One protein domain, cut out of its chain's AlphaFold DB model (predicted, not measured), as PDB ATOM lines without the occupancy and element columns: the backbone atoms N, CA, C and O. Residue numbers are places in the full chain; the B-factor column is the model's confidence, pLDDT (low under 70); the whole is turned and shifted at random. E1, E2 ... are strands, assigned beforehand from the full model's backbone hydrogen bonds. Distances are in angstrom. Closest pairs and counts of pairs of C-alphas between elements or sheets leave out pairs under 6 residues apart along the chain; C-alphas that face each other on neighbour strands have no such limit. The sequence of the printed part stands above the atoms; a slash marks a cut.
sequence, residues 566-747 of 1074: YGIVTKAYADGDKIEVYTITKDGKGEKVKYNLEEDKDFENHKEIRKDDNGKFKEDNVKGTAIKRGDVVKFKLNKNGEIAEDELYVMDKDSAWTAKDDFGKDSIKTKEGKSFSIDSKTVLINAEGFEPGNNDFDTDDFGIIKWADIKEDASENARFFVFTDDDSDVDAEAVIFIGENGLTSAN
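Overview. This is residues 566 to 747 of the 1074 residues of the protein "S-layer homology domain-containing protein" of Tepidibacter thalassicus DSM 15285 (UniProt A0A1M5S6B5). A large, strongly twisted sheet of seven strands folds back on itself at E1, and a smaller, flatter sheet of four strands packs crosswise on it as a sandwich, two sheets face to face. Beyond the small sheet, on its other face, sits the short hairpin E8 and E9. The printed part has 182 residues, no named helix and thirteen named strands, E1 to E13 in order; the class is all strand, though 74 of the 182 residues are in named elements, under half. The sheets run E3 E2 E1 E6 E7 E4 E5 and E11 E10 E13 E12, both mixed, and E8 E9, antiparallel. The whole is compact, with a radius of gyration of the C-alphas of 15.8 A and spans of 47 by 34 by 29 A.

Along the chain. Find C-alpha 566 at (-24.014, -24.517, -38.641), where E1 begins, residues 566 to 572. E2 is residues 578 to 584, 18.2 A, and E3 590 to 596, 18.9 A. E6 is 632 to 637; E7, 643 to 651, bends by 92 degrees at residue 646. E4 is 607 to 611 and E5 617 to 620. In the second sheet look for E10, 683 to 688, E11, 702 to 704, E12, 719 to 724, and E13, 732 to 739, which runs 20.0 A to C-alpha 739 at (-37.793, -33.847, -33.600). E8 is 667 to 669 and E9 675 to 677.

Arrangement. Begin at E1, the hinge of a folded sheet, bent back so that E3 and E2 face E6, E7, E4 and E5. E1, E2 and E3 form a meander, each strand the antiparallel neighbour of the one before: look at N 570 and O 580, 2.8 A, and N 581 and O 593, 2.9 A. On the other side of E1, E6 is antiparallel, N 633 and O 567 at 2.9 A. The hairpin E6 and E7 has N 651 and O 632 at 2.8 A. E4 is parallel to E7, N 609 and O 650 at 3.0 A, and forms a hairpin with E5, N 618 and O 610 at 2.8 A. The closest C-alphas of E3 and E7 are those of Asn 596 and Ile 643, 6.2 A apart. In the sandwich, the strands of the two sheets stand at 81 degrees; the closest C-alphas of E3 and E11 are those of Gly 590 and Ile 704, 6.0 A apart. E10 and E13 are parallel, N 735 and O 683 at 2.8 A. The hairpins E10 and E11, N 703 and O 686 at 2.9 A, and E12 and E13, N 723 and O 734 at 2.7 A, complete this sheet. In the hairpin E8 and E9, N 668 and O 676 are 2.8 A apart; the closest C-alphas of E9 and E13 are those of Ser 677 and Ala 732, 6.1 A apart.

Size, cuts and confidence. The two C-alphas farthest apart, those of Asp 600 and Asp 713, are 47.8 A from each other. The printed part has no cut. The long links are E5 to E6, E7 to E8, E10 to E11 and E11 to E12; within residues 652 to 666, residues 657 to 658 pair antiparallel with residues 719 to 720 of E12. The mean pLDDT of the printed part is 79.5, and 37 residues are under 70, among them residues 711 to 717, 725 to 730 and 740 to 747.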
ATOM      1  N   TYR A 566     -23.238 -23.315 -38.901       92.69
ATOM      2  CA  TYR A 566     -24.014 -24.517 -38.641       92.69
ATOM      3  C   TYR A 566     -25.457 -24.277 -39.064       92.69
ATOM      4  O   TYR A 566     -25.988 -23.172 -38.903       92.69
ATOM      5  N   GLY A 567     -26.104 -25.285 -39.636       94.06
ATOM      6  CA  GLY A 567     -27.482 -25.121 -40.075       94.06
ATOM      7  C   GLY A 567     -28.094 -26.357 -40.705       94.06
ATOM      8  O   GLY A 567     -27.488 -27.426 -40.755       94.06
ATOM      9  N   ILE A 568     -29.321 -26.185 -41.190       93.56
ATOM     10  CA  ILE A 568     -30.119 -27.237 -41.827       93.56
ATOM     11  C   ILE A 568     -30.393 -26.829 -43.274       93.56
ATOM     12  O   ILE A 568     -30.896 -25.733 -43.532       93.56
ATOM     13  N   VAL A 569     -30.079 -27.701 -44.232       93.25
ATOM     14  CA  VAL A 569     -30.303 -27.453 -45.662       93.25
ATOM     15  C   VAL A 569     -31.806 -27.426 -45.947       93.25
ATOM     16  O   VAL A 569     -32.489 -28.448 -45.896       93.25
ATOM     17  N   THR A 570     -32.345 -26.262 -46.307       93.00
ATOM     18  CA  THR A 570     -33.759 -26.098 -46.684       93.00
ATOM     19  C   THR A 570     -33.989 -26.406 -48.160       93.00
ATOM     20  O   THR A 570     -35.094 -26.798 -48.547       93.00
ATOM     21  N   LYS A 571     -32.951 -26.271 -48.996       91.44
ATOM     22  CA  LYS A 571     -33.020 -26.564 -50.430       91.44
ATOM     23  C   LYS A 571     -31.642 -26.849 -51.026       91.44
ATOM     24  O   LYS A 571     -30.734 -26.043 -50.883       91.44
ATOM     25  N   ALA A 572     -31.531 -27.931 -51.791       88.94
ATOM     26  CA  ALA A 572     -30.407 -28.175 -52.696       88.94
ATOM     27  C   ALA A 572     -30.857 -27.904 -54.140       88.94
ATOM     28  O   ALA A 572     -31.926 -28.373 -54.554       88.94
ATOM     29  N   TYR A 573     -30.107 -27.090 -54.885       87.31
ATOM     30  CA  TYR A 573     -30.455 -26.725 -56.258       87.31
ATOM     31  C   TYR A 573     -29.905 -27.751 -57.261       87.31
ATOM     32  O   TYR A 573     -28.927 -28.446 -57.007       87.31
ATOM     33  N   ALA A 574     -30.577 -27.883 -58.407       79.94
ATOM     34  CA  ALA A 574     -30.282 -28.925 -59.396       79.94
ATOM     35  C   ALA A 574     -28.984 -28.697 -60.196       79.94
ATOM     36  O   ALA A 574     -28.586 -29.576 -60.954       79.94
ATOM     37  N   ASP A 575     -28.382 -27.513 -60.081       76.94
ATOM     38  CA  ASP A 575     -27.106 -27.129 -60.688       76.94
ATOM     39  C   ASP A 575     -25.880 -27.610 -59.893       76.94
ATOM     40  O   ASP A 575     -24.782 -27.557 -60.436       76.94
ATOM     41  N   GLY A 576     -26.058 -28.138 -58.673       74.06
ATOM     42  CA  GLY A 576     -24.990 -28.795 -57.900       74.06
ATOM     43  C   GLY A 576     -23.989 -27.846 -57.228       74.06
ATOM     44  O   GLY A 576     -23.116 -28.295 -56.495       74.06
ATOM     45  N   ASP A 577     -24.151 -26.537 -57.415       82.69
ATOM     46  CA  ASP A 577     -23.264 -25.472 -56.924       82.69
ATOM     47  C   ASP A 577     -23.967 -24.512 -55.943       82.69
ATOM     48  O   ASP A 577     -23.331 -23.637 -55.356       82.69
ATOM     49  N   LYS A 578     -25.291 -24.657 -55.744       89.06
ATOM     50  CA  LYS A 578     -26.099 -23.824 -54.831       89.06
ATOM     51  C   LYS A 578     -26.893 -24.616 -53.790       89.06
ATOM     52  O   LYS A 578     -27.623 -25.554 -54.120       89.06
ATOM     53  N   ILE A 579     -26.847 -24.150 -52.540       91.81
ATOM     54  CA  ILE A 579     -27.726 -24.597 -51.447       91.81
ATOM     55  C   ILE A 579     -28.376 -23.407 -50.735       91.81
ATOM     56  O   ILE A 579     -27.885 -22.280 -50.764       91.81
ATOM     57  N   GLU A 580     -29.517 -23.656 -50.107       94.81
ATOM     58  CA  GLU A 580     -30.157 -22.760 -49.147       94.81
ATOM     59  C   GLU A 580     -30.144 -23.439 -47.779       94.81
ATOM     60  O   GLU A 580     -30.516 -24.611 -47.667       94.81
ATOM     61  N   VAL A 581     -29.687 -22.715 -46.758       94.62
ATOM     62  CA  VAL A 581     -29.489 -23.227 -45.398       94.62
ATOM     63  C   VAL A 581     -30.188 -22.296 -44.413       94.62
ATOM     64  O   VAL A 581     -30.007 -21.079 -44.483       94.62
ATOM     65  N   TYR A 582     -30.966 -22.857 -43.488       93.50
ATOM     66  CA  TYR A 582     -31.401 -22.131 -42.298       93.50
ATOM     67  C   TYR A 582     -30.249 -22.113 -41.294       93.50
ATOM     68  O   TYR A 582     -29.812 -23.170 -40.832       93.50
ATOM     69  N   THR A 583     -29.725 -20.928 -41.002       92.44
ATOM     70  CA  THR A 583     -28.540 -20.734 -40.157       92.44
ATOM     71  C   THR A 583     -28.643 -19.414 -39.395       92.44
ATOM     72  O   THR A 583     -29.522 -18.597 -39.673       92.44
ATOM     73  N   ILE A 584     -27.750 -19.204 -38.429       87.12
ATOM     74  CA  ILE A 584     -27.644 -17.934 -37.716       87.12
ATOM     75  C   ILE A 584     -26.782 -16.972 -38.540       87.12
ATOM     76  O   ILE A 584     -25.642 -17.273 -38.896       87.12
ATOM     77  N   THR A 585     -27.331 -15.808 -38.869       81.81
ATOM     78  CA  THR A 585     -26.633 -14.725 -39.568       81.81
ATOM     79  C   THR A 585     -25.787 -13.887 -38.609       81.81
ATOM     80  O   THR A 585     -25.939 -13.939 -37.390       81.81
ATOM     81  N   LYS A 586     -24.899 -13.051 -39.163       69.38
ATOM     82  CA  LYS A 586     -23.984 -12.177 -38.398       69.38
ATOM     83  C   LYS A 586     -24.678 -11.226 -37.415       69.38
ATOM     84  O   LYS A 586     -24.056 -10.776 -36.462       69.38
ATOM     85  N   ASP A 587     -25.936 -10.872 -37.656       73.12
ATOM     86  CA  ASP A 587     -26.743 -10.037 -36.762       73.12
ATOM     87  C   ASP A 587     -27.474 -10.845 -35.674       73.12
ATOM     88  O   ASP A 587     -28.304 -10.288 -34.952       73.12
ATOM     89  N   GLY A 588     -27.155 -12.137 -35.541       77.25
ATOM     90  CA  GLY A 588     -27.705 -13.029 -34.525       77.25
ATOM     91  C   GLY A 588     -29.145 -13.454 -34.802       77.25
ATOM     92  O   GLY A 588     -29.871 -13.760 -33.856       77.25
ATOM     93  N   LYS A 589     -29.585 -13.436 -36.067       79.44
ATOM     94  CA  LYS A 589     -30.937 -13.844 -36.476       79.44
ATOM     95  C   LYS A 589     -30.927 -15.188 -37.190       79.44
ATOM     96  O   LYS A 589     -29.976 -15.524 -37.883       79.44
ATOM     97  N   GLY A 590     -31.985 -15.970 -37.003       85.44
ATOM     98  CA  GLY A 590     -32.168 -17.237 -37.704       85.44
ATOM     99  C   GLY A 590     -32.861 -16.965 -39.028       85.44
ATOM    100  O   GLY A 590     -34.000 -16.503 -39.031       85.44
ATOM    101  N   GLU A 591     -32.183 -17.197 -40.152       88.62
ATOM    102  CA  GLU A 591     -32.728 -16.908 -41.481       88.62
ATOM    103  C   GLU A 591     -32.303 -17.958 -42.519       88.62
ATOM    104  O   GLU A 591     -31.308 -18.672 -42.368       88.62
ATOM    105  N   LYS A 592     -33.066 -18.039 -43.618       92.88
ATOM    106  CA  LYS A 592     -32.719 -18.843 -44.798       92.88
ATOM    107  C   LYS A 592     -31.753 -18.061 -45.679       92.88
ATOM    108  O   LYS A 592     -32.141 -17.060 -46.281       92.88
ATOM    109  N   VAL A 593     -30.522 -18.545 -45.799       92.88
ATOM    110  CA  VAL A 593     -29.479 -17.910 -46.612       92.88
ATOM    111  C   VAL A 593     -29.095 -18.820 -47.767       92.88
ATOM    112  O   VAL A 593     -28.937 -20.031 -47.606       92.88
ATOM    113  N   LYS A 594     -28.959 -18.226 -48.952       93.81
ATOM    114  CA  LYS A 594     -28.499 -18.917 -50.152       93.81
ATOM    115  C   LYS A 594     -26.987 -18.766 -50.285       93.81
ATOM    116  O   LYS A 594     -26.502 -17.638 -50.335       93.81
ATOM    117  N   TYR A 595     -26.291 -19.889 -50.421       91.12
ATOM    118  CA  TYR A 595     -24.846 -19.946 -50.605       91.12
ATOM    119  C   TYR A 595     -24.491 -20.617 -51.935       91.12
ATOM    120  O   TYR A 595     -25.177 -21.551 -52.370       91.12
ATOM    121  N   ASN A 596     -23.424 -20.128 -52.565       88.44
ATOM    122  CA  ASN A 596     -22.743 -20.824 -53.656       88.44
ATOM    123  C   ASN A 596     -21.544 -21.583 -53.074       88.44
ATOM    124  O   ASN A 596     -20.978 -21.134 -52.077       88.44
ATOM    125  N   LEU A 597     -21.160 -22.694 -53.693       84.69
ATOM    126  CA  LEU A 597     -19.854 -23.314 -53.483       84.69
ATOM    127  C   LEU A 597     -18.816 -22.625 -54.380       84.69
ATOM    128  O   LEU A 597     -19.152 -22.201 -55.487       84.69
ATOM    129  N   GLU A 598     -17.584 -22.507 -53.894       80.31
ATOM    130  CA  GLU A 598     -16.455 -21.969 -54.658       80.31
ATOM    131  C   GLU A 598     -16.269 -22.699 -56.012       80.31
ATOM    132  O   GLU A 598     -16.459 -23.915 -56.097       80.31
ATOM    133  N   GLU A 599     -15.945 -21.928 -57.064       61.47
ATOM    134  CA  GLU A 599     -16.312 -22.077 -58.497       61.47
ATOM    135  C   GLU A 599     -16.093 -23.435 -59.225       61.47
ATOM    136  O   GLU A 599     -16.465 -23.529 -60.393       61.47
ATOM    137  N   ASP A 600     -15.581 -24.505 -58.603       57.75
ATOM    138  CA  ASP A 600     -15.194 -25.746 -59.308       57.75
ATOM    139  C   ASP A 600     -15.509 -27.086 -58.595       57.75
ATOM    140  O   ASP A 600     -15.041 -28.149 -59.028       57.75
ATOM    141  N   LYS A 601     -16.349 -27.105 -57.548       61.16
ATOM    142  CA  LYS A 601     -16.796 -28.362 -56.911       61.16
ATOM    143  C   LYS A 601     -18.316 -28.521 -56.924       61.16
ATOM    144  O   LYS A 601     -19.055 -27.605 -56.605       61.16
ATOM    145  N   ASP A 602     -18.779 -29.711 -57.309       62.84
ATOM    146  CA  ASP A 602     -20.178 -30.127 -57.155       62.84
ATOM    147  C   ASP A 602     -20.377 -30.648 -55.720       62.84
ATOM    148  O   ASP A 602     -19.529 -31.389 -55.201       62.84
ATOM    149  N   PHE A 603     -21.503 -30.311 -55.085       73.06
ATOM    150  CA  PHE A 603     -21.909 -30.796 -53.758       73.06
ATOM    151  C   PHE A 603     -21.987 -32.333 -53.641       73.06
ATOM    152  O   PHE A 603     -22.179 -32.864 -52.541       73.06
ATOM    153  N   GLU A 604     -21.810 -33.063 -54.746       68.44
ATOM    154  CA  GLU A 604     -21.658 -34.520 -54.806       68.44
ATOM    155  C   GLU A 604     -20.394 -35.087 -54.111       68.44
ATOM    156  O   GLU A 604     -20.323 -36.304 -53.924       68.44
ATOM    157  N   ASN A 605     -19.398 -34.268 -53.728       72.44
ATOM    158  CA  ASN A 605     -18.124 -34.745 -53.148       72.44
ATOM    159  C   ASN A 605     -17.696 -34.030 -51.842       72.44
ATOM    160  O   ASN A 605     -16.540 -33.639 -51.711       72.44
ATOM    161  N   HIS A 606     -18.599 -33.873 -50.871       79.12
ATOM    162  CA  HIS A 606     -18.278 -33.310 -49.543       79.12
ATOM    163  C   HIS A 606     -17.741 -34.365 -48.548       79.12
ATOM    164  O   HIS A 606     -17.558 -35.526 -48.912       79.12
ATOM    165  N   LYS A 607     -17.486 -34.004 -47.283       83.38
ATOM    166  CA  LYS A 607     -17.072 -34.956 -46.230       83.38
ATOM    167  C   LYS A 607     -18.219 -35.277 -45.268       83.38
ATOM    168  O   LYS A 607     -19.003 -34.403 -44.901       83.38
ATOM    169  N   GLU A 608     -18.310 -36.536 -44.851       84.81
ATOM    170  CA  GLU A 608     -19.260 -36.973 -43.823       84.81
ATOM    171  C   GLU A 608     -18.609 -36.863 -42.440       84.81
ATOM    172  O   GLU A 608     -17.444 -37.234 -42.269       84.81
ATOM    173  N   ILE A 609     -19.358 -36.362 -41.456       85.62
ATOM    174  CA  ILE A 609     -18.893 -36.282 -40.068       85.62
ATOM    175  C   ILE A 609     -19.574 -37.366 -39.231       85.62
ATOM    176  O   ILE A 609     -20.807 -37.425 -39.165       85.62
ATOM    177  N   ARG A 610     -18.767 -38.185 -38.544       84.94
ATOM    178  CA  ARG A 610     -19.233 -39.207 -37.595       84.94
ATOM    179  C   ARG A 610     -18.717 -38.950 -36.192       84.94
ATOM    180  O   ARG A 610     -17.691 -38.306 -36.004       84.94
ATOM    181  N   LYS A 611     -19.427 -39.481 -35.201       81.81
ATOM    182  CA  LYS A 611     -18.988 -39.471 -33.802       81.81
ATOM    183  C   LYS A 611     -18.093 -40.665 -33.507       81.81
ATOM    184  O   LYS A 611     -18.378 -41.773 -33.959       81.81
ATOM    185  N   ASP A 612     -17.043 -40.447 -32.726       76.00
ATOM    186  CA  ASP A 612     -16.243 -41.522 -32.147       76.00
ATOM    187  C   ASP A 612     -16.870 -42.091 -30.856       76.00
ATOM    188  O   ASP A 612     -17.915 -41.632 -30.387       76.00
ATOM    189  N   ASP A 613     -16.211 -43.093 -30.258       69.88
ATOM    190  CA  ASP A 613     -16.644 -43.738 -29.004       69.88
ATOM    191  C   ASP A 613     -16.751 -42.752 -27.820       69.88
ATOM    192  O   ASP A 613     -17.394 -43.045 -26.805       69.88
ATOM    193  N   ASN A 614     -16.130 -41.573 -27.933       68.44
ATOM    194  CA  ASN A 614     -16.130 -40.538 -26.912       68.44
ATOM    195  C   ASN A 614     -17.173 -39.443 -27.153       68.44
ATOM    196  O   ASN A 614     -17.457 -38.701 -26.211       68.44
ATOM    197  N   GLY A 615     -17.810 -39.422 -28.327       68.12
ATOM    198  CA  GLY A 615     -18.829 -38.452 -28.717       68.12
ATOM    199  C   GLY A 615     -18.282 -37.224 -29.440       68.12
ATOM    200  O   GLY A 615     -19.074 -36.330 -29.743       68.12
ATOM    201  N   LYS A 616     -16.978 -37.212 -29.737       75.31
ATOM    202  CA  LYS A 616     -16.318 -36.179 -30.527       75.31
ATOM    203  C   LYS A 616     -16.523 -36.460 -32.007       75.31
ATOM    204  O   LYS A 616     -16.546 -37.617 -32.437       75.31
ATOM    205  N   PHE A 617     -16.685 -35.404 -32.789       77.44
ATOM    206  CA  PHE A 617     -16.786 -35.548 -34.229       77.44
ATOM    207  C   PHE A 617     -15.427 -35.806 -34.849       77.44
ATOM    208  O   PHE A 617     -14.425 -35.194 -34.496       77.44
ATOM    209  N   LYS A 618     -15.412 -36.725 -35.802       76.81
ATOM    210  CA  LYS A 618     -14.256 -37.012 -36.618       76.81
ATOM    211  C   LYS A 618     -14.658 -36.916 -38.075       76.81
ATOM    212  O   LYS A 618     -15.651 -37.509 -38.503       76.81
ATOM    213  N   GLU A 619     -13.860 -36.168 -38.823       80.69
ATOM    214  CA  GLU A 619     -13.943 -36.168 -40.272       80.69
ATOM    215  C   GLU A 619     -13.589 -37.556 -40.797       80.69
ATOM    216  O   GLU A 619     -12.484 -38.070 -40.576       80.69
ATOM    217  N   ASP A 620     -14.522 -38.162 -41.518       71.81
ATOM    218  CA  ASP A 620     -14.248 -39.400 -42.211       71.81
ATOM    219  C   ASP A 620     -13.749 -39.101 -43.624       71.81
ATOM    220  O   ASP A 620     -14.395 -38.407 -44.408       71.81
ATOM    221  N   ASN A 621     -12.621 -39.715 -43.997       68.00
ATOM    222  CA  ASN A 621     -12.097 -39.727 -45.372       68.00
ATOM    223  C   ASN A 621     -12.941 -40.630 -46.297       68.00
ATOM    224  O   ASN A 621     -12.416 -41.451 -47.059       68.00
ATOM    225  N   VAL A 622     -14.263 -40.548 -46.180       72.25
ATOM    226  CA  VAL A 622     -15.236 -41.299 -46.968       72.25
ATOM    227  C   VAL A 622     -15.724 -40.401 -48.099       72.25
ATOM    228  O   VAL A 622     -15.755 -39.180 -47.983       72.25
ATOM    229  N   LYS A 623     -16.078 -41.009 -49.233       70.81
ATOM    230  CA  LYS A 623     -16.675 -40.274 -50.347       70.81
ATOM    231  C   LYS A 623     -17.992 -39.646 -49.876       70.81
ATOM    232  O   LYS A 623     -18.852 -40.387 -49.404       70.81
ATOM    233  N   GLY A 624     -18.124 -38.329 -50.034       66.12
ATOM    234  CA  GLY A 624     -19.304 -37.564 -49.636       66.12
ATOM    235  C   GLY A 624     -20.627 -38.136 -50.094       66.12
ATOM    236  O   GLY A 624     -20.711 -38.880 -51.079       66.12
ATOM    237  N   THR A 625     -21.680 -37.769 -49.374       70.38
ATOM    238  CA  THR A 625     -23.040 -38.029 -49.840       70.38
ATOM    239  C   THR A 625     -23.429 -36.976 -50.886       70.38
ATOM    240  O   THR A 625     -22.660 -36.074 -51.190       70.38
ATOM    241  N   ALA A 626     -24.593 -37.084 -51.516       82.38
ATOM    242  CA  ALA A 626     -25.123 -35.953 -52.280       82.38
ATOM    243  C   ALA A 626     -25.941 -35.096 -51.315       82.38
ATOM    244  O   ALA A 626     -26.844 -35.658 -50.686       82.38
ATOM    245  N   ILE A 627     -25.647 -33.793 -51.223       86.75
ATOM    246  CA  ILE A 627     -26.376 -32.887 -50.324       86.75
ATOM    247  C   ILE A 627     -27.844 -32.827 -50.722       86.75
ATOM    248  O   ILE A 627     -28.203 -32.650 -51.891       86.75
ATOM    249  N   LYS A 628     -28.712 -32.972 -49.729       88.25
ATOM    250  CA  LYS A 628     -30.160 -32.977 -49.873       88.25
ATOM    251  C   LYS A 628     -30.786 -32.006 -48.888       88.25
ATOM    252  O   LYS A 628     -30.222 -31.629 -47.867       88.25
ATOM    253  N   ARG A 629     -32.017 -31.615 -49.213       90.50
ATOM    254  CA  ARG A 629     -32.903 -30.965 -48.248       90.50
ATOM    255  C   ARG A 629     -32.991 -31.841 -46.990       90.50
ATOM    256  O   ARG A 629     -33.188 -33.041 -47.127       90.50
ATOM    257  N   GLY A 630     -32.869 -31.229 -45.817       88.88
ATOM    258  CA  GLY A 630     -32.878 -31.898 -44.517       88.88
ATOM    259  C   GLY A 630     -31.498 -32.296 -43.987       88.88
ATOM    260  O   GLY A 630     -31.412 -32.738 -42.848       88.88
ATOM    261  N   ASP A 631     -30.418 -32.125 -44.751       91.00
ATOM    262  CA  ASP A 631     -29.075 -32.392 -44.232       91.00
ATOM    263  C   ASP A 631     -28.665 -31.330 -43.201       91.00
ATOM    264  O   ASP A 631     -28.906 -30.134 -43.388       91.00
ATOM    265  N   VAL A 632     -28.032 -31.768 -42.111       92.69
ATOM    266  CA  VAL A 632     -27.430 -30.884 -41.103       92.69
ATOM    267  C   VAL A 632     -25.972 -30.661 -41.476       92.69
ATOM    268  O   VAL A 632     -25.232 -31.629 -41.657       92.69
ATOM    269  N   VAL A 633     -25.565 -29.400 -41.613       92.06
ATOM    270  CA  VAL A 633     -24.270 -29.023 -42.197       92.06
ATOM    271  C   VAL A 633     -23.418 -28.171 -41.262       92.06
ATOM    272  O   VAL A 633     -23.945 -27.336 -40.524       92.06
ATOM    273  N   LYS A 634     -22.096 -28.365 -41.353       91.50
ATOM    274  CA  LYS A 634     -21.034 -27.490 -40.826       91.50
ATOM    275  C   LYS A 634     -20.247 -26.957 -42.023       91.50
ATOM    276  O   LYS A 634     -19.851 -27.754 -42.873       91.50
ATOM    277  N   PHE A 635     -20.069 -25.640 -42.143       89.56
ATOM    278  CA  PHE A 635     -19.340 -25.062 -43.277       89.56
ATOM    279  C   PHE A 635     -18.660 -23.723 -43.002       89.56
ATOM    280  O   PHE A 635     -19.165 -22.936 -42.209       89.56
ATOM    281  N   LYS A 636     -17.543 -23.439 -43.678       86.00
ATOM    282  CA  LYS A 636     -16.839 -22.146 -43.608       86.00
ATOM    283  C   LYS A 636     -17.142 -21.327 -44.863       86.00
ATOM    284  O   LYS A 636     -17.323 -21.887 -45.944       86.00
ATOM    285  N   LEU A 637     -17.221 -20.008 -44.721       84.19
ATOM    286  CA  LEU A 637     -17.329 -19.106 -45.866       84.19
ATOM    287  C   LEU A 637     -15.963 -18.513 -46.212       84.19
ATOM    288  O   LEU A 637     -15.127 -18.339 -45.332       84.19
ATOM    289  N   ASN A 638     -15.746 -18.195 -47.484       78.38
ATOM    290  CA  ASN A 638     -14.602 -17.415 -47.944       78.38
ATOM    291  C   ASN A 638     -14.925 -15.905 -47.921       78.38
ATOM    292  O   ASN A 638     -16.046 -15.482 -47.616       78.38
ATOM    293  N   LYS A 639     -13.956 -15.062 -48.302       75.19
ATOM    294  CA  LYS A 639     -14.114 -13.593 -48.334       75.19
ATOM    295  C   LYS A 639     -15.207 -13.072 -49.280       75.19
ATOM    296  O   LYS A 639     -15.620 -11.921 -49.152       75.19
ATOM    297  N   ASN A 640     -15.662 -13.902 -50.221       78.00
ATOM    298  CA  ASN A 640     -16.716 -13.576 -51.182       78.00
ATOM    299  C   ASN A 640     -18.117 -13.980 -50.683       78.00
ATOM    300  O   ASN A 640     -19.105 -13.738 -51.381       78.00
ATOM    301  N   GLY A 641     -18.211 -14.595 -49.498       81.25
ATOM    302  CA  GLY A 641     -19.459 -15.114 -48.940       81.25
ATOM    303  C   GLY A 641     -19.903 -16.446 -49.556       81.25
ATOM    304  O   GLY A 641     -21.061 -16.840 -49.400       81.25
ATOM    305  N   GLU A 642     -19.005 -17.131 -50.266       85.88
ATOM    306  CA  GLU A 642     -19.212 -18.467 -50.829       85.88
ATOM    307  C   GLU A 642     -18.721 -19.516 -49.833       85.88
ATOM    308  O   GLU A 642     -17.865 -19.230 -49.000       85.88
ATOM    309  N   ILE A 643     -19.265 -20.729 -49.887       87.00
ATOM    310  CA  ILE A 643     -18.747 -21.841 -49.089       87.00
ATOM    311  C   ILE A 643     -17.356 -22.178 -49.618       87.00
ATOM    312  O   ILE A 643     -17.211 -22.459 -50.809       87.00
ATOM    313  N   ALA A 644     -16.360 -22.117 -48.735       80.81
ATOM    314  CA  ALA A 644     -14.966 -22.336 -49.089       80.81
ATOM    315  C   ALA A 644     -14.725 -23.785 -49.542       80.81
ATOM    316  O   ALA A 644     -15.386 -24.724 -49.076       80.81
ATOM    317  N   GLU A 645     -13.765 -23.973 -50.447       74.88
ATOM    318  CA  GLU A 645     -13.403 -25.289 -50.965       74.88
ATOM    319  C   GLU A 645     -13.046 -26.279 -49.835       74.88
ATOM    320  O   GLU A 645     -12.248 -25.977 -48.942       74.88
ATOM    321  N   ASP A 646     -13.646 -27.476 -49.883       75.62
ATOM    322  CA  ASP A 646     -13.504 -28.570 -48.902       75.62
ATOM    323  C   ASP A 646     -13.948 -28.251 -47.461       75.62
ATOM    324  O   ASP A 646     -13.852 -29.118 -46.594       75.62
ATOM    325  N   GLU A 647     -14.523 -27.071 -47.220       82.62
ATOM    326  CA  GLU A 647     -15.035 -26.637 -45.917       82.62
ATOM    327  C   GLU A 647     -16.549 -26.821 -45.809       82.62
ATOM    328  O   GLU A 647     -17.250 -25.972 -45.263       82.62
ATOM    329  N   LEU A 648     -17.077 -27.910 -46.366       87.81
ATOM    330  CA  LEU A 648     -18.481 -28.278 -46.231       87.81
ATOM    331  C   LEU A 648     -18.612 -29.723 -45.803       87.81
ATOM    332  O   LEU A 648     -18.148 -30.655 -46.465       87.81
ATOM    333  N   TYR A 649     -19.342 -29.884 -44.716       88.44
ATOM    334  CA  TYR A 649     -19.482 -31.141 -44.037       88.44
ATOM    335  C   TYR A 649     -20.944 -31.429 -43.748       88.44
ATOM    336  O   TYR A 649     -21.683 -30.547 -43.308       88.44
ATOM    337  N   VAL A 650     -21.349 -32.678 -43.965       90.19
ATOM    338  CA  VAL A 650     -22.705 -33.155 -43.678       90.19
ATOM    339  C   VAL A 650     -22.654 -34.121 -42.506       90.19
ATOM    340  O   VAL A 650     -21.833 -35.043 -42.473       90.19
ATOM    341  N   MET A 651     -23.536 -33.912 -41.535       88.88
ATOM    342  CA  MET A 651     -23.641 -34.786 -40.380       88.88
ATOM    343  C   MET A 651     -24.369 -36.086 -40.731       88.88
ATOM    344  O   MET A 651     -25.426 -36.068 -41.366       88.88
ATOM    345  N   ASP A 652     -23.834 -37.215 -40.260       86.19
ATOM    346  CA  ASP A 652     -24.531 -38.499 -40.330       86.19
ATOM    347  C   ASP A 652     -25.847 -38.427 -39.526       86.19
ATOM    348  O   ASP A 652     -25.868 -38.063 -38.347       86.19
ATOM    349  N   LYS A 653     -26.960 -38.801 -40.163       80.06
ATOM    350  CA  LYS A 653     -28.315 -38.820 -39.583       80.06
ATOM    351  C   LYS A 653     -28.427 -39.632 -38.284       80.06
ATOM    352  O   LYS A 653     -29.293 -39.339 -37.459       80.06
ATOM    353  N   ASP A 654     -27.575 -40.641 -38.104       82.81
ATOM    354  CA  ASP A 654     -27.581 -41.518 -36.931       82.81
ATOM    355  C   ASP A 654     -26.754 -40.920 -35.776       82.81
ATOM    356  O   ASP A 654     -26.787 -41.419 -34.652       82.81
ATOM    357  N   SER A 655     -26.085 -39.784 -36.012       85.44
ATOM    358  CA  SER A 655     -25.310 -39.048 -35.014       85.44
ATOM    359  C   SER A 655     -26.164 -38.141 -34.122       85.44
ATOM    360  O   SER A 655     -25.611 -37.272 -33.468       85.44
ATOM    361  N   ALA A 656     -27.487 -38.268 -34.034       88.75
ATOM    362  CA  ALA A 656     -28.272 -37.462 -33.086       88.75
ATOM    363  C   ALA A 656     -28.201 -38.048 -31.660       88.75
ATOM    364  O   ALA A 656     -28.493 -39.227 -31.466       88.75
ATOM    365  N   TRP A 657     -27.873 -37.232 -30.653       87.81
ATOM    366  CA  TRP A 657     -27.978 -37.611 -29.236       87.81
ATOM    367  C   TRP A 657     -29.406 -37.437 -28.717       87.81
ATOM    368  O   TRP A 657     -30.199 -36.690 -29.288       87.81
ATOM    369  N   THR A 658     -29.715 -38.109 -27.605       87.56
ATOM    370  CA  THR A 658     -30.932 -37.866 -26.818       87.56
ATOM    371  C   THR A 658     -30.553 -37.320 -25.442       87.56
ATOM    372  O   THR A 658     -29.710 -37.904 -24.753       87.56
ATOM    373  N   ALA A 659     -31.182 -36.219 -25.042       83.31
ATOM    374  CA  ALA A 659     -30.982 -35.574 -23.753       83.31
ATOM    375  C   ALA A 659     -31.514 -36.428 -22.592       83.31
ATOM    376  O   ALA A 659     -32.451 -37.221 -22.743       83.31
ATOM    377  N   LYS A 660     -30.879 -36.262 -21.433       80.38
ATOM    378  CA  LYS A 660     -31.359 -36.733 -20.133       80.38
ATOM    379  C   LYS A 660     -32.214 -35.643 -19.475       80.38
ATOM    380  O   LYS A 660     -31.960 -34.469 -19.709       80.38
ATOM    381  N   ASP A 661     -33.125 -36.054 -18.596       69.25
ATOM    382  CA  ASP A 661     -34.139 -35.257 -17.877       69.25
ATOM    383  C   ASP A 661     -33.633 -34.034 -17.059       69.25
ATOM    384  O   ASP A 661     -34.427 -33.394 -16.382       69.25
ATOM    385  N   ASP A 662     -32.332 -33.716 -17.059       65.06
ATOM    386  CA  ASP A 662     -31.723 -32.617 -16.290       65.06
ATOM    387  C   ASP A 662     -30.661 -31.891 -17.136       65.06
ATOM    388  O   ASP A 662     -29.576 -32.439 -17.392       65.06
ATOM    389  N   PHE A 663     -30.971 -30.658 -17.552       67.12
ATOM    390  CA  PHE A 663     -30.002 -29.721 -18.123       67.12
ATOM    391  C   PHE A 663     -29.308 -28.949 -16.991       67.12
ATOM    392  O   PHE A 663     -29.958 -28.373 -16.123       67.12
ATOM    393  N   GLY A 664     -27.973 -28.933 -16.984       64.62
ATOM    394  CA  GLY A 664     -27.209 -28.105 -16.049       64.62
ATOM    395  C   GLY A 664     -27.336 -26.613 -16.378       64.62
ATOM    396  O   GLY A 664     -27.854 -26.232 -17.421       64.62
ATOM    397  N   LYS A 665     -26.799 -25.738 -15.517       68.75
ATOM    398  CA  LYS A 665     -26.817 -24.276 -15.752       68.75
ATOM    399  C   LYS A 665     -25.982 -23.830 -16.953       68.75
ATOM    400  O   LYS A 665     -26.176 -22.731 -17.457       68.75
ATOM    401  N   ASP A 666     -25.074 -24.681 -17.391       79.31
ATOM    402  CA  ASP A 666     -24.015 -24.433 -18.363       79.31
ATOM    403  C   ASP A 666     -23.678 -25.714 -19.144       79.31
ATOM    404  O   ASP A 666     -22.588 -25.830 -19.687       79.31
ATOM    405  N   SER A 667     -24.552 -26.730 -19.149       83.88
ATOM    406  CA  SER A 667     -24.252 -28.003 -19.818       83.88
ATOM    407  C   SER A 667     -25.470 -28.865 -20.170       83.88
ATOM    408  O   SER A 667     -26.459 -28.920 -19.437       83.88
ATOM    409  N   ILE A 668     -25.363 -29.620 -21.267       82.44
ATOM    410  CA  ILE A 668     -26.330 -30.631 -21.712       82.44
ATOM    411  C   ILE A 668     -25.799 -32.049 -21.479       82.44
ATOM    412  O   ILE A 668     -24.677 -32.375 -21.863       82.44
ATOM    413  N   LYS A 669     -26.618 -32.920 -20.875       84.38
ATOM    414  CA  LYS A 669     -26.267 -34.321 -20.588       84.38
ATOM    415  C   LYS A 669     -27.034 -35.289 -21.486       84.38
ATOM    416  O   LYS A 669     -28.244 -35.155 -21.655       84.38
ATOM    417  N   THR A 670     -26.357 -36.307 -22.009       85.62
ATOM    418  CA  THR A 670     -26.974 -37.386 -22.796       85.62
ATOM    419  C   THR A 670     -27.473 -38.523 -21.904       85.62
ATOM    420  O   THR A 670     -27.022 -38.695 -20.764       85.62
ATOM    421  N   LYS A 671     -28.374 -39.362 -22.430       83.62
ATOM    422  CA  LYS A 671     -28.819 -40.598 -21.756       83.62
ATOM    423  C   LYS A 671     -27.680 -41.580 -21.476       83.62
ATOM    424  O   LYS A 671     -27.716 -42.297 -20.479       83.62
ATOM    425  N   GLU A 672     -26.659 -41.581 -22.322       80.12
ATOM    426  CA  GLU A 672     -25.451 -42.398 -22.206       80.12
ATOM    427  C   GLU A 672     -24.461 -41.848 -21.162       80.12
ATOM    428  O   GLU A 672     -23.433 -42.470 -20.900       80.12
ATOM    429  N   GLY A 673     -24.774 -40.712 -20.526       79.75
ATOM    430  CA  GLY A 673     -23.993 -40.128 -19.435       79.75
ATOM    431  C   GLY A 673     -22.877 -39.182 -19.880       79.75
ATOM    432  O   GLY A 673     -22.034 -38.831 -19.054       79.75
ATOM    433  N   LYS A 674     -22.859 -38.763 -21.150       81.44
ATOM    434  CA  LYS A 674     -21.941 -37.732 -21.661       81.44
ATOM    435  C   LYS A 674     -22.471 -36.339 -21.331       81.44
ATOM    436  O   LYS A 674     -23.680 -36.167 -21.212       81.44
ATOM    437  N   SER A 675     -21.580 -35.365 -21.165       84.75
ATOM    438  CA  SER A 675     -21.931 -33.984 -20.828       84.75
ATOM    439  C   SER A 675     -21.176 -33.033 -21.744       84.75
ATOM    440  O   SER A 675     -19.974 -33.212 -21.909       84.75
ATOM    441  N   PHE A 676     -21.872 -32.042 -22.292       84.94
ATOM    442  CA  PHE A 676     -21.297 -30.980 -23.115       84.94
ATOM    443  C   PHE A 676     -21.546 -29.636 -22.427       84.94
ATOM    444  O   PHE A 676     -22.696 -29.321 -22.121       84.94
ATOM    445  N   SER A 677     -20.488 -28.890 -22.139       86.38
ATOM    446  CA  SER A 677     -20.494 -27.510 -21.665       86.38
ATOM    447  C   SER A 677     -21.026 -26.570 -22.748       86.38
ATOM    448  O   SER A 677     -20.703 -26.711 -23.927       86.38
ATOM    449  N   ILE A 678     -21.845 -25.612 -22.331       85.75
ATOM    450  CA  ILE A 678     -22.480 -24.599 -23.167       85.75
ATOM    451  C   ILE A 678     -22.115 -23.231 -22.603       85.75
ATOM    452  O   ILE A 678     -22.331 -22.966 -21.417       85.75
ATOM    453  N   ASP A 679     -21.611 -22.351 -23.461       83.88
ATOM    454  CA  ASP A 679     -21.296 -20.974 -23.103       83.88
ATOM    455  C   ASP A 679     -22.128 -19.970 -23.922       83.88
ATOM    456  O   ASP A 679     -23.080 -20.319 -24.623       83.88
ATOM    457  N   SER A 680     -21.817 -18.679 -23.794       80.81
ATOM    458  CA  SER A 680     -22.526 -17.627 -24.530       80.81
ATOM    459  C   SER A 680     -22.178 -17.544 -26.022       80.81
ATOM    460  O   SER A 680     -22.848 -16.802 -26.739       80.81
ATOM    461  N   LYS A 681     -21.113 -18.218 -26.470       80.00
ATOM    462  CA  LYS A 681     -20.666 -18.271 -27.867       80.00
ATOM    463  C   LYS A 681     -21.282 -19.461 -28.612       80.00
ATOM    464  O   LYS A 681     -21.410 -19.380 -29.831       80.00
ATOM    465  N   THR A 682     -21.710 -20.514 -27.907       87.75
ATOM    466  CA  THR A 682     -22.362 -21.683 -28.512       87.75
ATOM    467  C   THR A 682     -23.597 -21.295 -29.341       87.75
ATOM    468  O   THR A 682     -24.547 -20.677 -28.851       87.75
ATOM    469  N   VAL A 683     -23.624 -21.720 -30.606       89.12
ATOM    470  CA  VAL A 683     -24.749 -21.510 -31.531       89.12
ATOM    471  C   VAL A 683     -25.878 -22.496 -31.231       89.12
ATOM    472  O   VAL A 683     -25.691 -23.700 -31.351       89.12
ATOM    473  N   LEU A 684     -27.075 -22.013 -30.890       88.81
ATOM    474  CA  LEU A 684     -28.220 -22.871 -30.564       88.81
ATOM    475  C   LEU A 684     -29.366 -22.674 -31.562       88.81
ATOM    476  O   LEU A 684     -29.986 -21.609 -31.619       88.81
ATOM    477  N   ILE A 685     -29.674 -23.721 -32.326       90.38
ATOM    478  CA  ILE A 685     -30.791 -23.750 -33.278       90.38
ATOM    479  C   ILE A 685     -31.807 -24.776 -32.787       90.38
ATOM    480  O   ILE A 685     -31.457 -25.924 -32.531       90.38
ATOM    481  N   ASN A 686     -33.072 -24.385 -32.685       87.25
ATOM    482  CA  ASN A 686     -34.163 -25.314 -32.433       87.25
ATOM    483  C   ASN A 686     -35.004 -25.495 -33.698       87.25
ATOM    484  O   ASN A 686     -35.551 -24.523 -34.211       87.25
ATOM    485  N   ALA A 687     -35.107 -26.730 -34.180       86.69
ATOM    486  CA  ALA A 687     -35.934 -27.128 -35.310       86.69
ATOM    487  C   ALA A 687     -37.075 -28.028 -34.809       86.69
ATOM    488  O   ALA A 687     -36.969 -29.260 -34.809       86.69
ATOM    489  N   GLU A 688     -38.154 -27.403 -34.331       77.88
ATOM    490  CA  GLU A 688     -39.315 -28.113 -33.787       77.88
ATOM    491  C   GLU A 688     -39.986 -28.954 -34.889       77.88
ATOM    492  O   GLU A 688     -40.131 -28.513 -36.027       77.88
ATOM    493  N   GLY A 689     -40.328 -30.211 -34.590       75.75
ATOM    494  CA  GLY A 689     -40.992 -31.108 -35.546       75.75
ATOM    495  C   GLY A 689     -40.109 -31.632 -36.691       75.75
ATOM    496  O   GLY A 689     -40.570 -32.435 -37.502       75.75
ATOM    497  N   PHE A 690     -38.831 -31.240 -36.765       85.38
ATOM    498  CA  PHE A 690     -37.913 -31.725 -37.796       85.38
ATOM    499  C   PHE A 690     -37.418 -33.150 -37.509       85.38
ATOM    500  O   PHE A 690     -36.756 -33.394 -36.504       85.38
ATOM    501  N   GLU A 691     -37.638 -34.094 -38.422       81.94
ATOM    502  CA  GLU A 691     -37.063 -35.442 -38.329       81.94
ATOM    503  C   GLU A 691     -35.872 -35.630 -39.288       81.94
ATOM    504  O   GLU A 691     -36.003 -35.342 -40.482       81.94
ATOM    505  N   PRO A 692     -34.724 -36.178 -38.830       73.38
ATOM    506  CA  PRO A 692     -33.585 -36.463 -39.702       73.38
ATOM    507  C   PRO A 692     -33.960 -37.344 -40.898       73.38
ATOM    508  O   PRO A 692     -34.451 -38.463 -40.739       73.38
ATOM    509  N   GLY A 693     -33.689 -36.849 -42.108       71.31
ATOM    510  CA  GLY A 693     -34.006 -37.534 -43.365       71.31
ATOM    511  C   GLY A 693     -35.440 -37.334 -43.872       71.31
ATOM    512  O   GLY A 693     -35.779 -37.879 -44.927       71.31
ATOM    513  N   ASN A 694     -36.271 -36.561 -43.164       80.25
ATOM    514  CA  ASN A 694     -37.543 -36.079 -43.687       80.25
ATOM    515  C   ASN A 694     -37.315 -34.815 -44.538       80.25
ATOM    516  O   ASN A 694     -36.666 -33.866 -44.109       80.25
ATOM    517  N   ASN A 695     -37.885 -34.794 -45.744       78.38
ATOM    518  CA  ASN A 695     -37.802 -33.655 -46.667       78.38
ATOM    519  C   ASN A 695     -39.059 -32.767 -46.633       78.38
ATOM    520  O   ASN A 695     -39.141 -31.800 -47.397       78.38
ATOM    521  N   ASP A 696     -40.037 -33.122 -45.801       81.00
ATOM    522  CA  ASP A 696     -41.336 -32.473 -45.653       81.00
ATOM    523  C   ASP A 696     -41.449 -31.880 -44.243       81.00
ATOM    524  O   ASP A 696     -42.054 -32.458 -43.343       81.00
ATOM    525  N   PHE A 697     -40.759 -30.756 -44.047       83.81
ATOM    526  CA  PHE A 697     -40.749 -29.972 -42.812       83.81
ATOM    527  C   PHE A 697     -41.061 -28.505 -43.111       83.81
ATOM    528  O   PHE A 697     -40.700 -27.995 -44.186       83.81
ATOM    529  N   ASP A 698     -41.707 -27.845 -42.150       81.88
ATOM    530  CA  ASP A 698     -41.945 -26.406 -42.171       81.88
ATOM    531  C   ASP A 698     -40.753 -25.673 -41.544       81.88
ATOM    532  O   ASP A 698     -40.271 -26.029 -40.474       81.88
ATOM    533  N   THR A 699     -40.237 -24.665 -42.244       81.81
ATOM    534  CA  THR A 699     -39.115 -23.862 -41.740       81.81
ATOM    535  C   THR A 699     -39.564 -22.799 -40.748       81.81
ATOM    536  O   THR A 699     -38.711 -22.206 -40.098       81.81
ATOM    537  N   ASP A 700     -40.870 -22.536 -40.658       76.31
ATOM    538  CA  ASP A 700     -41.431 -21.576 -39.706       76.31
ATOM    539  C   ASP A 700     -41.383 -22.109 -38.257       76.31
ATOM    540  O   ASP A 700     -41.498 -21.333 -37.317       76.31
ATOM    541  N   ASP A 701     -41.142 -23.411 -38.067       75.38
ATOM    542  CA  ASP A 701     -40.906 -24.035 -36.756       75.38
ATOM    543  C   ASP A 701     -39.424 -23.956 -36.305       75.38
ATOM    544  O   ASP A 701     -39.038 -24.490 -35.254       75.38
ATOM    545  N   PHE A 702     -38.556 -23.314 -37.101       85.94
ATOM    546  CA  PHE A 702     -37.131 -23.171 -36.793       85.94
ATOM    547  C   PHE A 702     -36.861 -21.831 -36.097       85.94
ATOM    548  O   PHE A 702     -37.361 -20.790 -36.511       85.94
ATOM    549  N   GLY A 703     -35.998 -21.828 -35.079       83.75
ATOM    550  CA  GLY A 703     -35.721 -20.644 -34.262       83.75
ATOM    551  C   GLY A 703     -34.362 -20.686 -33.564       83.75
ATOM    552  O   GLY A 703     -33.714 -21.731 -33.502       83.75
ATOM    553  N   ILE A 704     -33.920 -19.535 -33.052       83.94
ATOM    554  CA  ILE A 704     -32.736 -19.434 -32.184       83.94
ATOM    555  C   ILE A 704     -33.215 -19.468 -30.738       83.94
ATOM    556  O   ILE A 704     -34.111 -18.713 -30.369       83.94
ATOM    557  N   ILE A 705     -32.573 -20.284 -29.906       78.81
ATOM    558  CA  ILE A 705     -32.835 -20.327 -28.465       78.81
ATOM    559  C   ILE A 705     -31.605 -19.848 -27.694       78.81
ATOM    560  O   ILE A 705     -30.479 -20.045 -28.134       78.81
ATOM    561  N   LYS A 706     -31.788 -19.197 -26.544       79.81
ATOM    562  CA  LYS A 706     -30.670 -18.874 -25.647       79.81
ATOM    563  C   LYS A 706     -30.609 -19.901 -24.539       79.81
ATOM    564  O   LYS A 706     -31.642 -20.258 -23.982       79.81
ATOM    565  N   TRP A 707     -29.398 -20.300 -24.165       80.44
ATOM    566  CA  TRP A 707     -29.195 -21.294 -23.114       80.44
ATOM    567  C   TRP A 707     -29.899 -20.921 -21.800       80.44
ATOM    568  O   TRP A 707     -30.604 -21.733 -21.213       80.44
ATOM    569  N   ALA A 708     -29.791 -19.652 -21.394       74.69
ATOM    570  CA  ALA A 708     -30.415 -19.131 -20.176       74.69
ATOM    571  C   ALA A 708     -31.958 -19.151 -20.185       74.69
ATOM    572  O   ALA A 708     -32.562 -19.028 -19.120       74.69
ATOM    573  N   ASP A 709     -32.579 -19.288 -21.360       72.19
ATOM    574  CA  ASP A 709     -34.034 -19.279 -21.534       72.19
ATOM    575  C   ASP A 709     -34.626 -20.709 -21.580       72.19
ATOM    576  O   ASP A 709     -35.846 -20.872 -21.657       72.19
ATOM    577  N   ILE A 710     -33.789 -21.756 -21.518       73.62
ATOM    578  CA  ILE A 710     -34.215 -23.165 -21.491       73.62
ATOM    579  C   ILE A 710     -34.592 -23.562 -20.056       73.62
ATOM    580  O   ILE A 710     -33.803 -23.393 -19.127       73.62
ATOM    581  N   LYS A 711     -35.794 -24.119 -19.859       63.59
ATOM    582  CA  LYS A 711     -36.217 -24.665 -18.558       63.59
ATOM    583  C   LYS A 711     -35.596 -26.040 -18.277       63.59
ATOM    584  O   LYS A 711     -35.393 -26.823 -19.200       63.59
ATOM    585  N   GLU A 712     -35.376 -26.354 -16.996       58.94
ATOM    586  CA  GLU A 712     -34.797 -27.635 -16.538       58.94
ATOM    587  C   GLU A 712     -35.631 -28.866 -16.972       58.94
ATOM    588  O   GLU A 712     -35.069 -29.926 -17.242       58.94
ATOM    589  N   ASP A 713     -36.954 -28.717 -17.110       56.25
ATOM    590  CA  ASP A 713     -37.923 -29.768 -17.460       56.25
ATOM    591  C   ASP A 713     -38.256 -29.873 -18.961       56.25
ATOM    592  O   ASP A 713     -38.876 -30.850 -19.383       56.25
ATOM    593  N   ALA A 714     -37.790 -28.944 -19.804       59.59
ATOM    594  CA  ALA A 714     -38.037 -28.937 -21.255       59.59
ATOM    595  C   ALA A 714     -37.271 -30.042 -22.029       59.59
ATOM    596  O   ALA A 714     -37.133 -29.982 -23.250       59.59
ATOM    597  N   SER A 715     -36.713 -31.024 -21.317       59.56
ATOM    598  CA  SER A 715     -35.590 -31.865 -21.739       59.56
ATOM    599  C   SER A 715     -35.943 -33.324 -22.013       59.56
ATOM    600  O   SER A 715     -35.115 -34.056 -22.568       59.56
ATOM    601  N   GLU A 716     -37.143 -33.777 -21.633       64.38
ATOM    602  CA  GLU A 716     -37.444 -35.206 -21.623       64.38
ATOM    603  C   GLU A 716     -37.466 -35.763 -23.056       64.38
ATOM    604  O   GLU A 716     -38.413 -35.595 -23.820       64.38
ATOM    605  N   ASN A 717     -36.398 -36.480 -23.418       69.44
ATOM    606  CA  ASN A 717     -36.183 -37.081 -24.737       69.44
ATOM    607  C   ASN A 717     -35.887 -36.102 -25.887       69.44
ATOM    608  O   ASN A 717     -36.055 -36.492 -27.049       69.44
ATOM    609  N   ALA A 718     -35.398 -34.891 -25.601       81.44
ATOM    610  CA  ALA A 718     -34.984 -33.972 -26.659       81.44
ATOM    611  C   ALA A 718     -33.848 -34.566 -27.498       81.44
ATOM    612  O   ALA A 718     -32.845 -35.042 -26.959       81.44
ATOM    613  N   ARG A 719     -34.005 -34.563 -28.826       87.81
ATOM    614  CA  ARG A 719     -32.966 -35.032 -29.749       87.81
ATOM    615  C   ARG A 719     -32.163 -33.849 -30.249       87.81
ATOM    616  O   ARG A 719     -32.723 -32.805 -30.566       87.81
ATOM    617  N   PHE A 720     -30.851 -34.011 -30.332       89.62
ATOM    618  CA  PHE A 720     -29.982 -32.933 -30.774       89.62
ATOM    619  C   PHE A 720     -28.733 -33.441 -31.477       89.62
ATOM    620  O   PHE A 720     -28.182 -34.502 -31.171       89.62
ATOM    621  N   PHE A 721     -28.262 -32.629 -32.406       90.50
ATOM    622  CA  PHE A 721     -26.905 -32.671 -32.901       90.50
ATOM    623  C   PHE A 721     -26.090 -31.655 -32.107       90.50
ATOM    624  O   PHE A 721     -26.548 -30.550 -31.859       90.50
ATOM    625  N   VAL A 722     -24.904 -32.043 -31.671       89.38
ATOM    626  CA  VAL A 722     -23.921 -31.136 -31.062       89.38
ATOM    627  C   VAL A 722     -22.775 -31.018 -32.057       89.38
ATOM    628  O   VAL A 722     -22.633 -31.916 -32.870       89.38
ATOM    629  N   PHE A 723     -22.001 -29.948 -32.044       88.12
ATOM    630  CA  PHE A 723     -20.685 -29.833 -32.664       88.12
ATOM    631  C   PHE A 723     -19.741 -29.409 -31.543       88.12
ATOM    632  O   PHE A 723     -20.093 -28.518 -30.771       88.12
ATOM    633  N   THR A 724     -18.607 -30.085 -31.405       84.25
ATOM    634  CA  THR A 724     -17.629 -29.846 -30.333       84.25
ATOM    635  C   THR A 724     -16.350 -29.278 -30.920       84.25
ATOM    636  O   THR A 724     -16.062 -29.547 -32.087       84.25
ATOM    637  N   ASP A 725     -15.589 -28.558 -30.102       68.62
ATOM    638  CA  ASP A 725     -14.237 -28.118 -30.446       68.62
ATOM    639  C   ASP A 725     -13.315 -29.334 -30.705       68.62
ATOM    640  O   ASP A 725     -13.470 -30.414 -30.116       68.62
ATOM    641  N   ASP A 726     -12.357 -29.170 -31.614       60.12
ATOM    642  CA  ASP A 726     -11.328 -30.155 -31.925       60.12
ATOM    643  C   ASP A 726     -10.289 -30.308 -30.799       60.12
ATOM    644  O   ASP A 726      -9.575 -31.313 -30.794       60.12
ATOM    645  N   ASP A 727     -10.242 -29.419 -29.802       54.75
ATOM    646  CA  ASP A 727      -9.263 -29.497 -28.702       54.75
ATOM    647  C   ASP A 727      -9.850 -29.873 -27.326       54.75
ATOM    648  O   ASP A 727      -9.092 -30.202 -26.407       54.75
ATOM    649  N   SER A 728     -11.180 -29.946 -27.171       54.12
ATOM    650  CA  SER A 728     -11.819 -30.276 -25.886       54.12
ATOM    651  C   SER A 728     -12.975 -31.282 -26.020       54.12
ATOM    652  O   SER A 728     -13.812 -31.212 -26.913       54.12
ATOM    653  N   ASP A 729     -13.028 -32.265 -25.111       55.88
ATOM    654  CA  ASP A 729     -14.062 -33.316 -25.118       55.88
ATOM    655  C   ASP A 729     -15.448 -32.806 -24.665       55.88
ATOM    656  O   ASP A 729     -16.410 -33.581 -24.633       55.88
ATOM    657  N   VAL A 730     -15.557 -31.539 -24.245       65.69
ATOM    658  CA  VAL A 730     -16.728 -31.039 -23.516       65.69
ATOM    659  C   VAL A 730     -17.282 -29.715 -24.022       65.69
ATOM    660  O   VAL A 730     -18.451 -29.480 -23.755       65.69
ATOM    661  N   ASP A 731     -16.559 -28.886 -24.769       80.44
ATOM    662  CA  ASP A 731     -17.069 -27.558 -25.144       80.44
ATOM    663  C   ASP A 731     -17.798 -27.588 -26.496       80.44
ATOM    664  O   ASP A 731     -17.265 -28.035 -27.516       80.44
ATOM    665  N   ALA A 732     -19.066 -27.158 -26.499       86.94
ATOM    666  CA  ALA A 732     -19.895 -27.149 -27.700       86.94
ATOM    667  C   ALA A 732     -19.736 -25.848 -28.503       86.94
ATOM    668  O   ALA A 732     -20.021 -24.757 -28.006       86.94
ATOM    669  N   GLU A 733     -19.413 -25.975 -29.792       87.56
ATOM    670  CA  GLU A 733     -19.457 -24.872 -30.761       87.56
ATOM    671  C   GLU A 733     -20.903 -24.565 -31.181       87.56
ATOM    672  O   GLU A 733     -21.313 -23.408 -31.297       87.56
ATOM    673  N   ALA A 734     -21.709 -25.613 -31.393       90.81
ATOM    674  CA  ALA A 734     -23.104 -25.484 -31.796       90.81
ATOM    675  C   ALA A 734     -23.967 -26.663 -31.332       90.81
ATOM    676  O   ALA A 734     -23.507 -27.800 -31.253       90.81
ATOM    677  N   VAL A 735     -25.251 -26.414 -31.085       90.81
ATOM    678  CA  VAL A 735     -26.262 -27.434 -30.797       90.81
ATOM    679  C   VAL A 735     -27.503 -27.175 -31.645       90.81
ATOM    680  O   VAL A 735     -28.066 -26.080 -31.641       90.81
ATOM    681  N   ILE A 736     -27.945 -28.197 -32.373       92.06
ATOM    682  CA  ILE A 736     -29.136 -28.165 -33.219       92.06
ATOM    683  C   ILE A 736     -30.141 -29.180 -32.672       92.06
ATOM    684  O   ILE A 736     -29.951 -30.389 -32.810       92.06
ATOM    685  N   PHE A 737     -31.205 -28.688 -32.044       89.12
ATOM    686  CA  PHE A 737     -32.301 -29.490 -31.500       89.12
ATOM    687  C   PHE A 737     -33.301 -29.850 -32.592       89.12
ATOM    688  O   PHE A 737     -33.605 -29.031 -33.456       89.12
ATOM    689  N   ILE A 738     -33.791 -31.087 -32.554       88.06
ATOM    690  CA  ILE A 738     -34.590 -31.700 -33.616       88.06
ATOM    691  C   ILE A 738     -35.702 -32.598 -33.039       88.06
ATOM    692  O   ILE A 738     -35.598 -33.114 -31.923       88.06
ATOM    693  N   GLY A 739     -36.727 -32.868 -33.846       79.88
ATOM    694  CA  GLY A 739     -37.793 -33.847 -33.600       79.88
ATOM    695  C   GLY A 739     -39.056 -33.273 -32.956       79.88
ATOM    696  O   GLY A 739     -39.108 -32.104 -32.578       79.88
ATOM    697  N   GLU A 740     -40.078 -34.126 -32.791       63.66
ATOM    698  CA  GLU A 740     -41.328 -33.798 -32.070       63.66
ATOM    699  C   GLU A 740     -41.080 -33.384 -30.606       63.66
ATOM    700  O   GLU A 740     -41.865 -32.632 -30.039       63.66
ATOM    701  N   ASN A 741     -39.958 -33.826 -30.026       58.12
ATOM    702  CA  ASN A 741     -39.500 -33.472 -28.679       58.12
ATOM    703  C   ASN A 741     -38.340 -32.452 -28.700       58.12
ATOM    704  O   ASN A 741     -37.523 -32.451 -27.783       58.12
ATOM    705  N   GLY A 742     -38.188 -31.645 -29.758       61.91
ATOM    706  CA  GLY A 742     -37.205 -30.550 -29.796       61.91
ATOM    707  C   GLY A 742     -37.351 -29.581 -28.606       61.91
ATOM    708  O   GLY A 742     -38.313 -29.659 -27.843       61.91
ATOM    709  N   LEU A 743     -36.412 -28.646 -28.433       65.50
ATOM    710  CA  LEU A 743     -36.484 -27.676 -27.335       65.50
ATOM    711  C   LEU A 743     -37.608 -26.667 -27.575       65.50
ATOM    712  O   LEU A 743     -37.406 -25.638 -28.214       65.50
ATOM    713  N   THR A 744     -38.798 -26.902 -27.040       56.50
ATOM    714  CA  THR A 744     -39.851 -25.883 -27.076       56.50
ATOM    715  C   THR A 744     -39.424 -24.692 -26.214       56.50
ATOM    716  O   THR A 744     -39.218 -24.833 -25.006       56.50
ATOM    717  N   SER A 745     -39.248 -23.522 -26.830       52.78
ATOM    718  CA  SER A 745     -38.925 -22.277 -26.131       52.78
ATOM    719  C   SER A 745     -40.063 -21.919 -25.178       52.78
ATOM    720  O   SER A 745     -41.148 -21.571 -25.626       52.78
ATOM    721  N   ALA A 746     -39.784 -21.991 -23.880       47.12
ATOM    722  CA  ALA A 746     -40.651 -21.558 -22.790       47.12
ATOM    723  C   ALA A 746     -42.093 -22.120 -22.798       47.12
ATOM    724  O   ALA A 746     -43.024 -21.525 -23.331       47.12
ATOM    725  N   ASN A 747     -42.241 -23.182 -22.002       52.66
ATOM    726  CA  ASN A 747     -43.428 -23.586 -21.243       52.66
ATOM    727  C   ASN A 747     -44.457 -24.467 -21.945       52.66
ATOM    728  O   ASN A 747     -44.831 -24.290 -23.102       52.66
TER     729      ASN A 747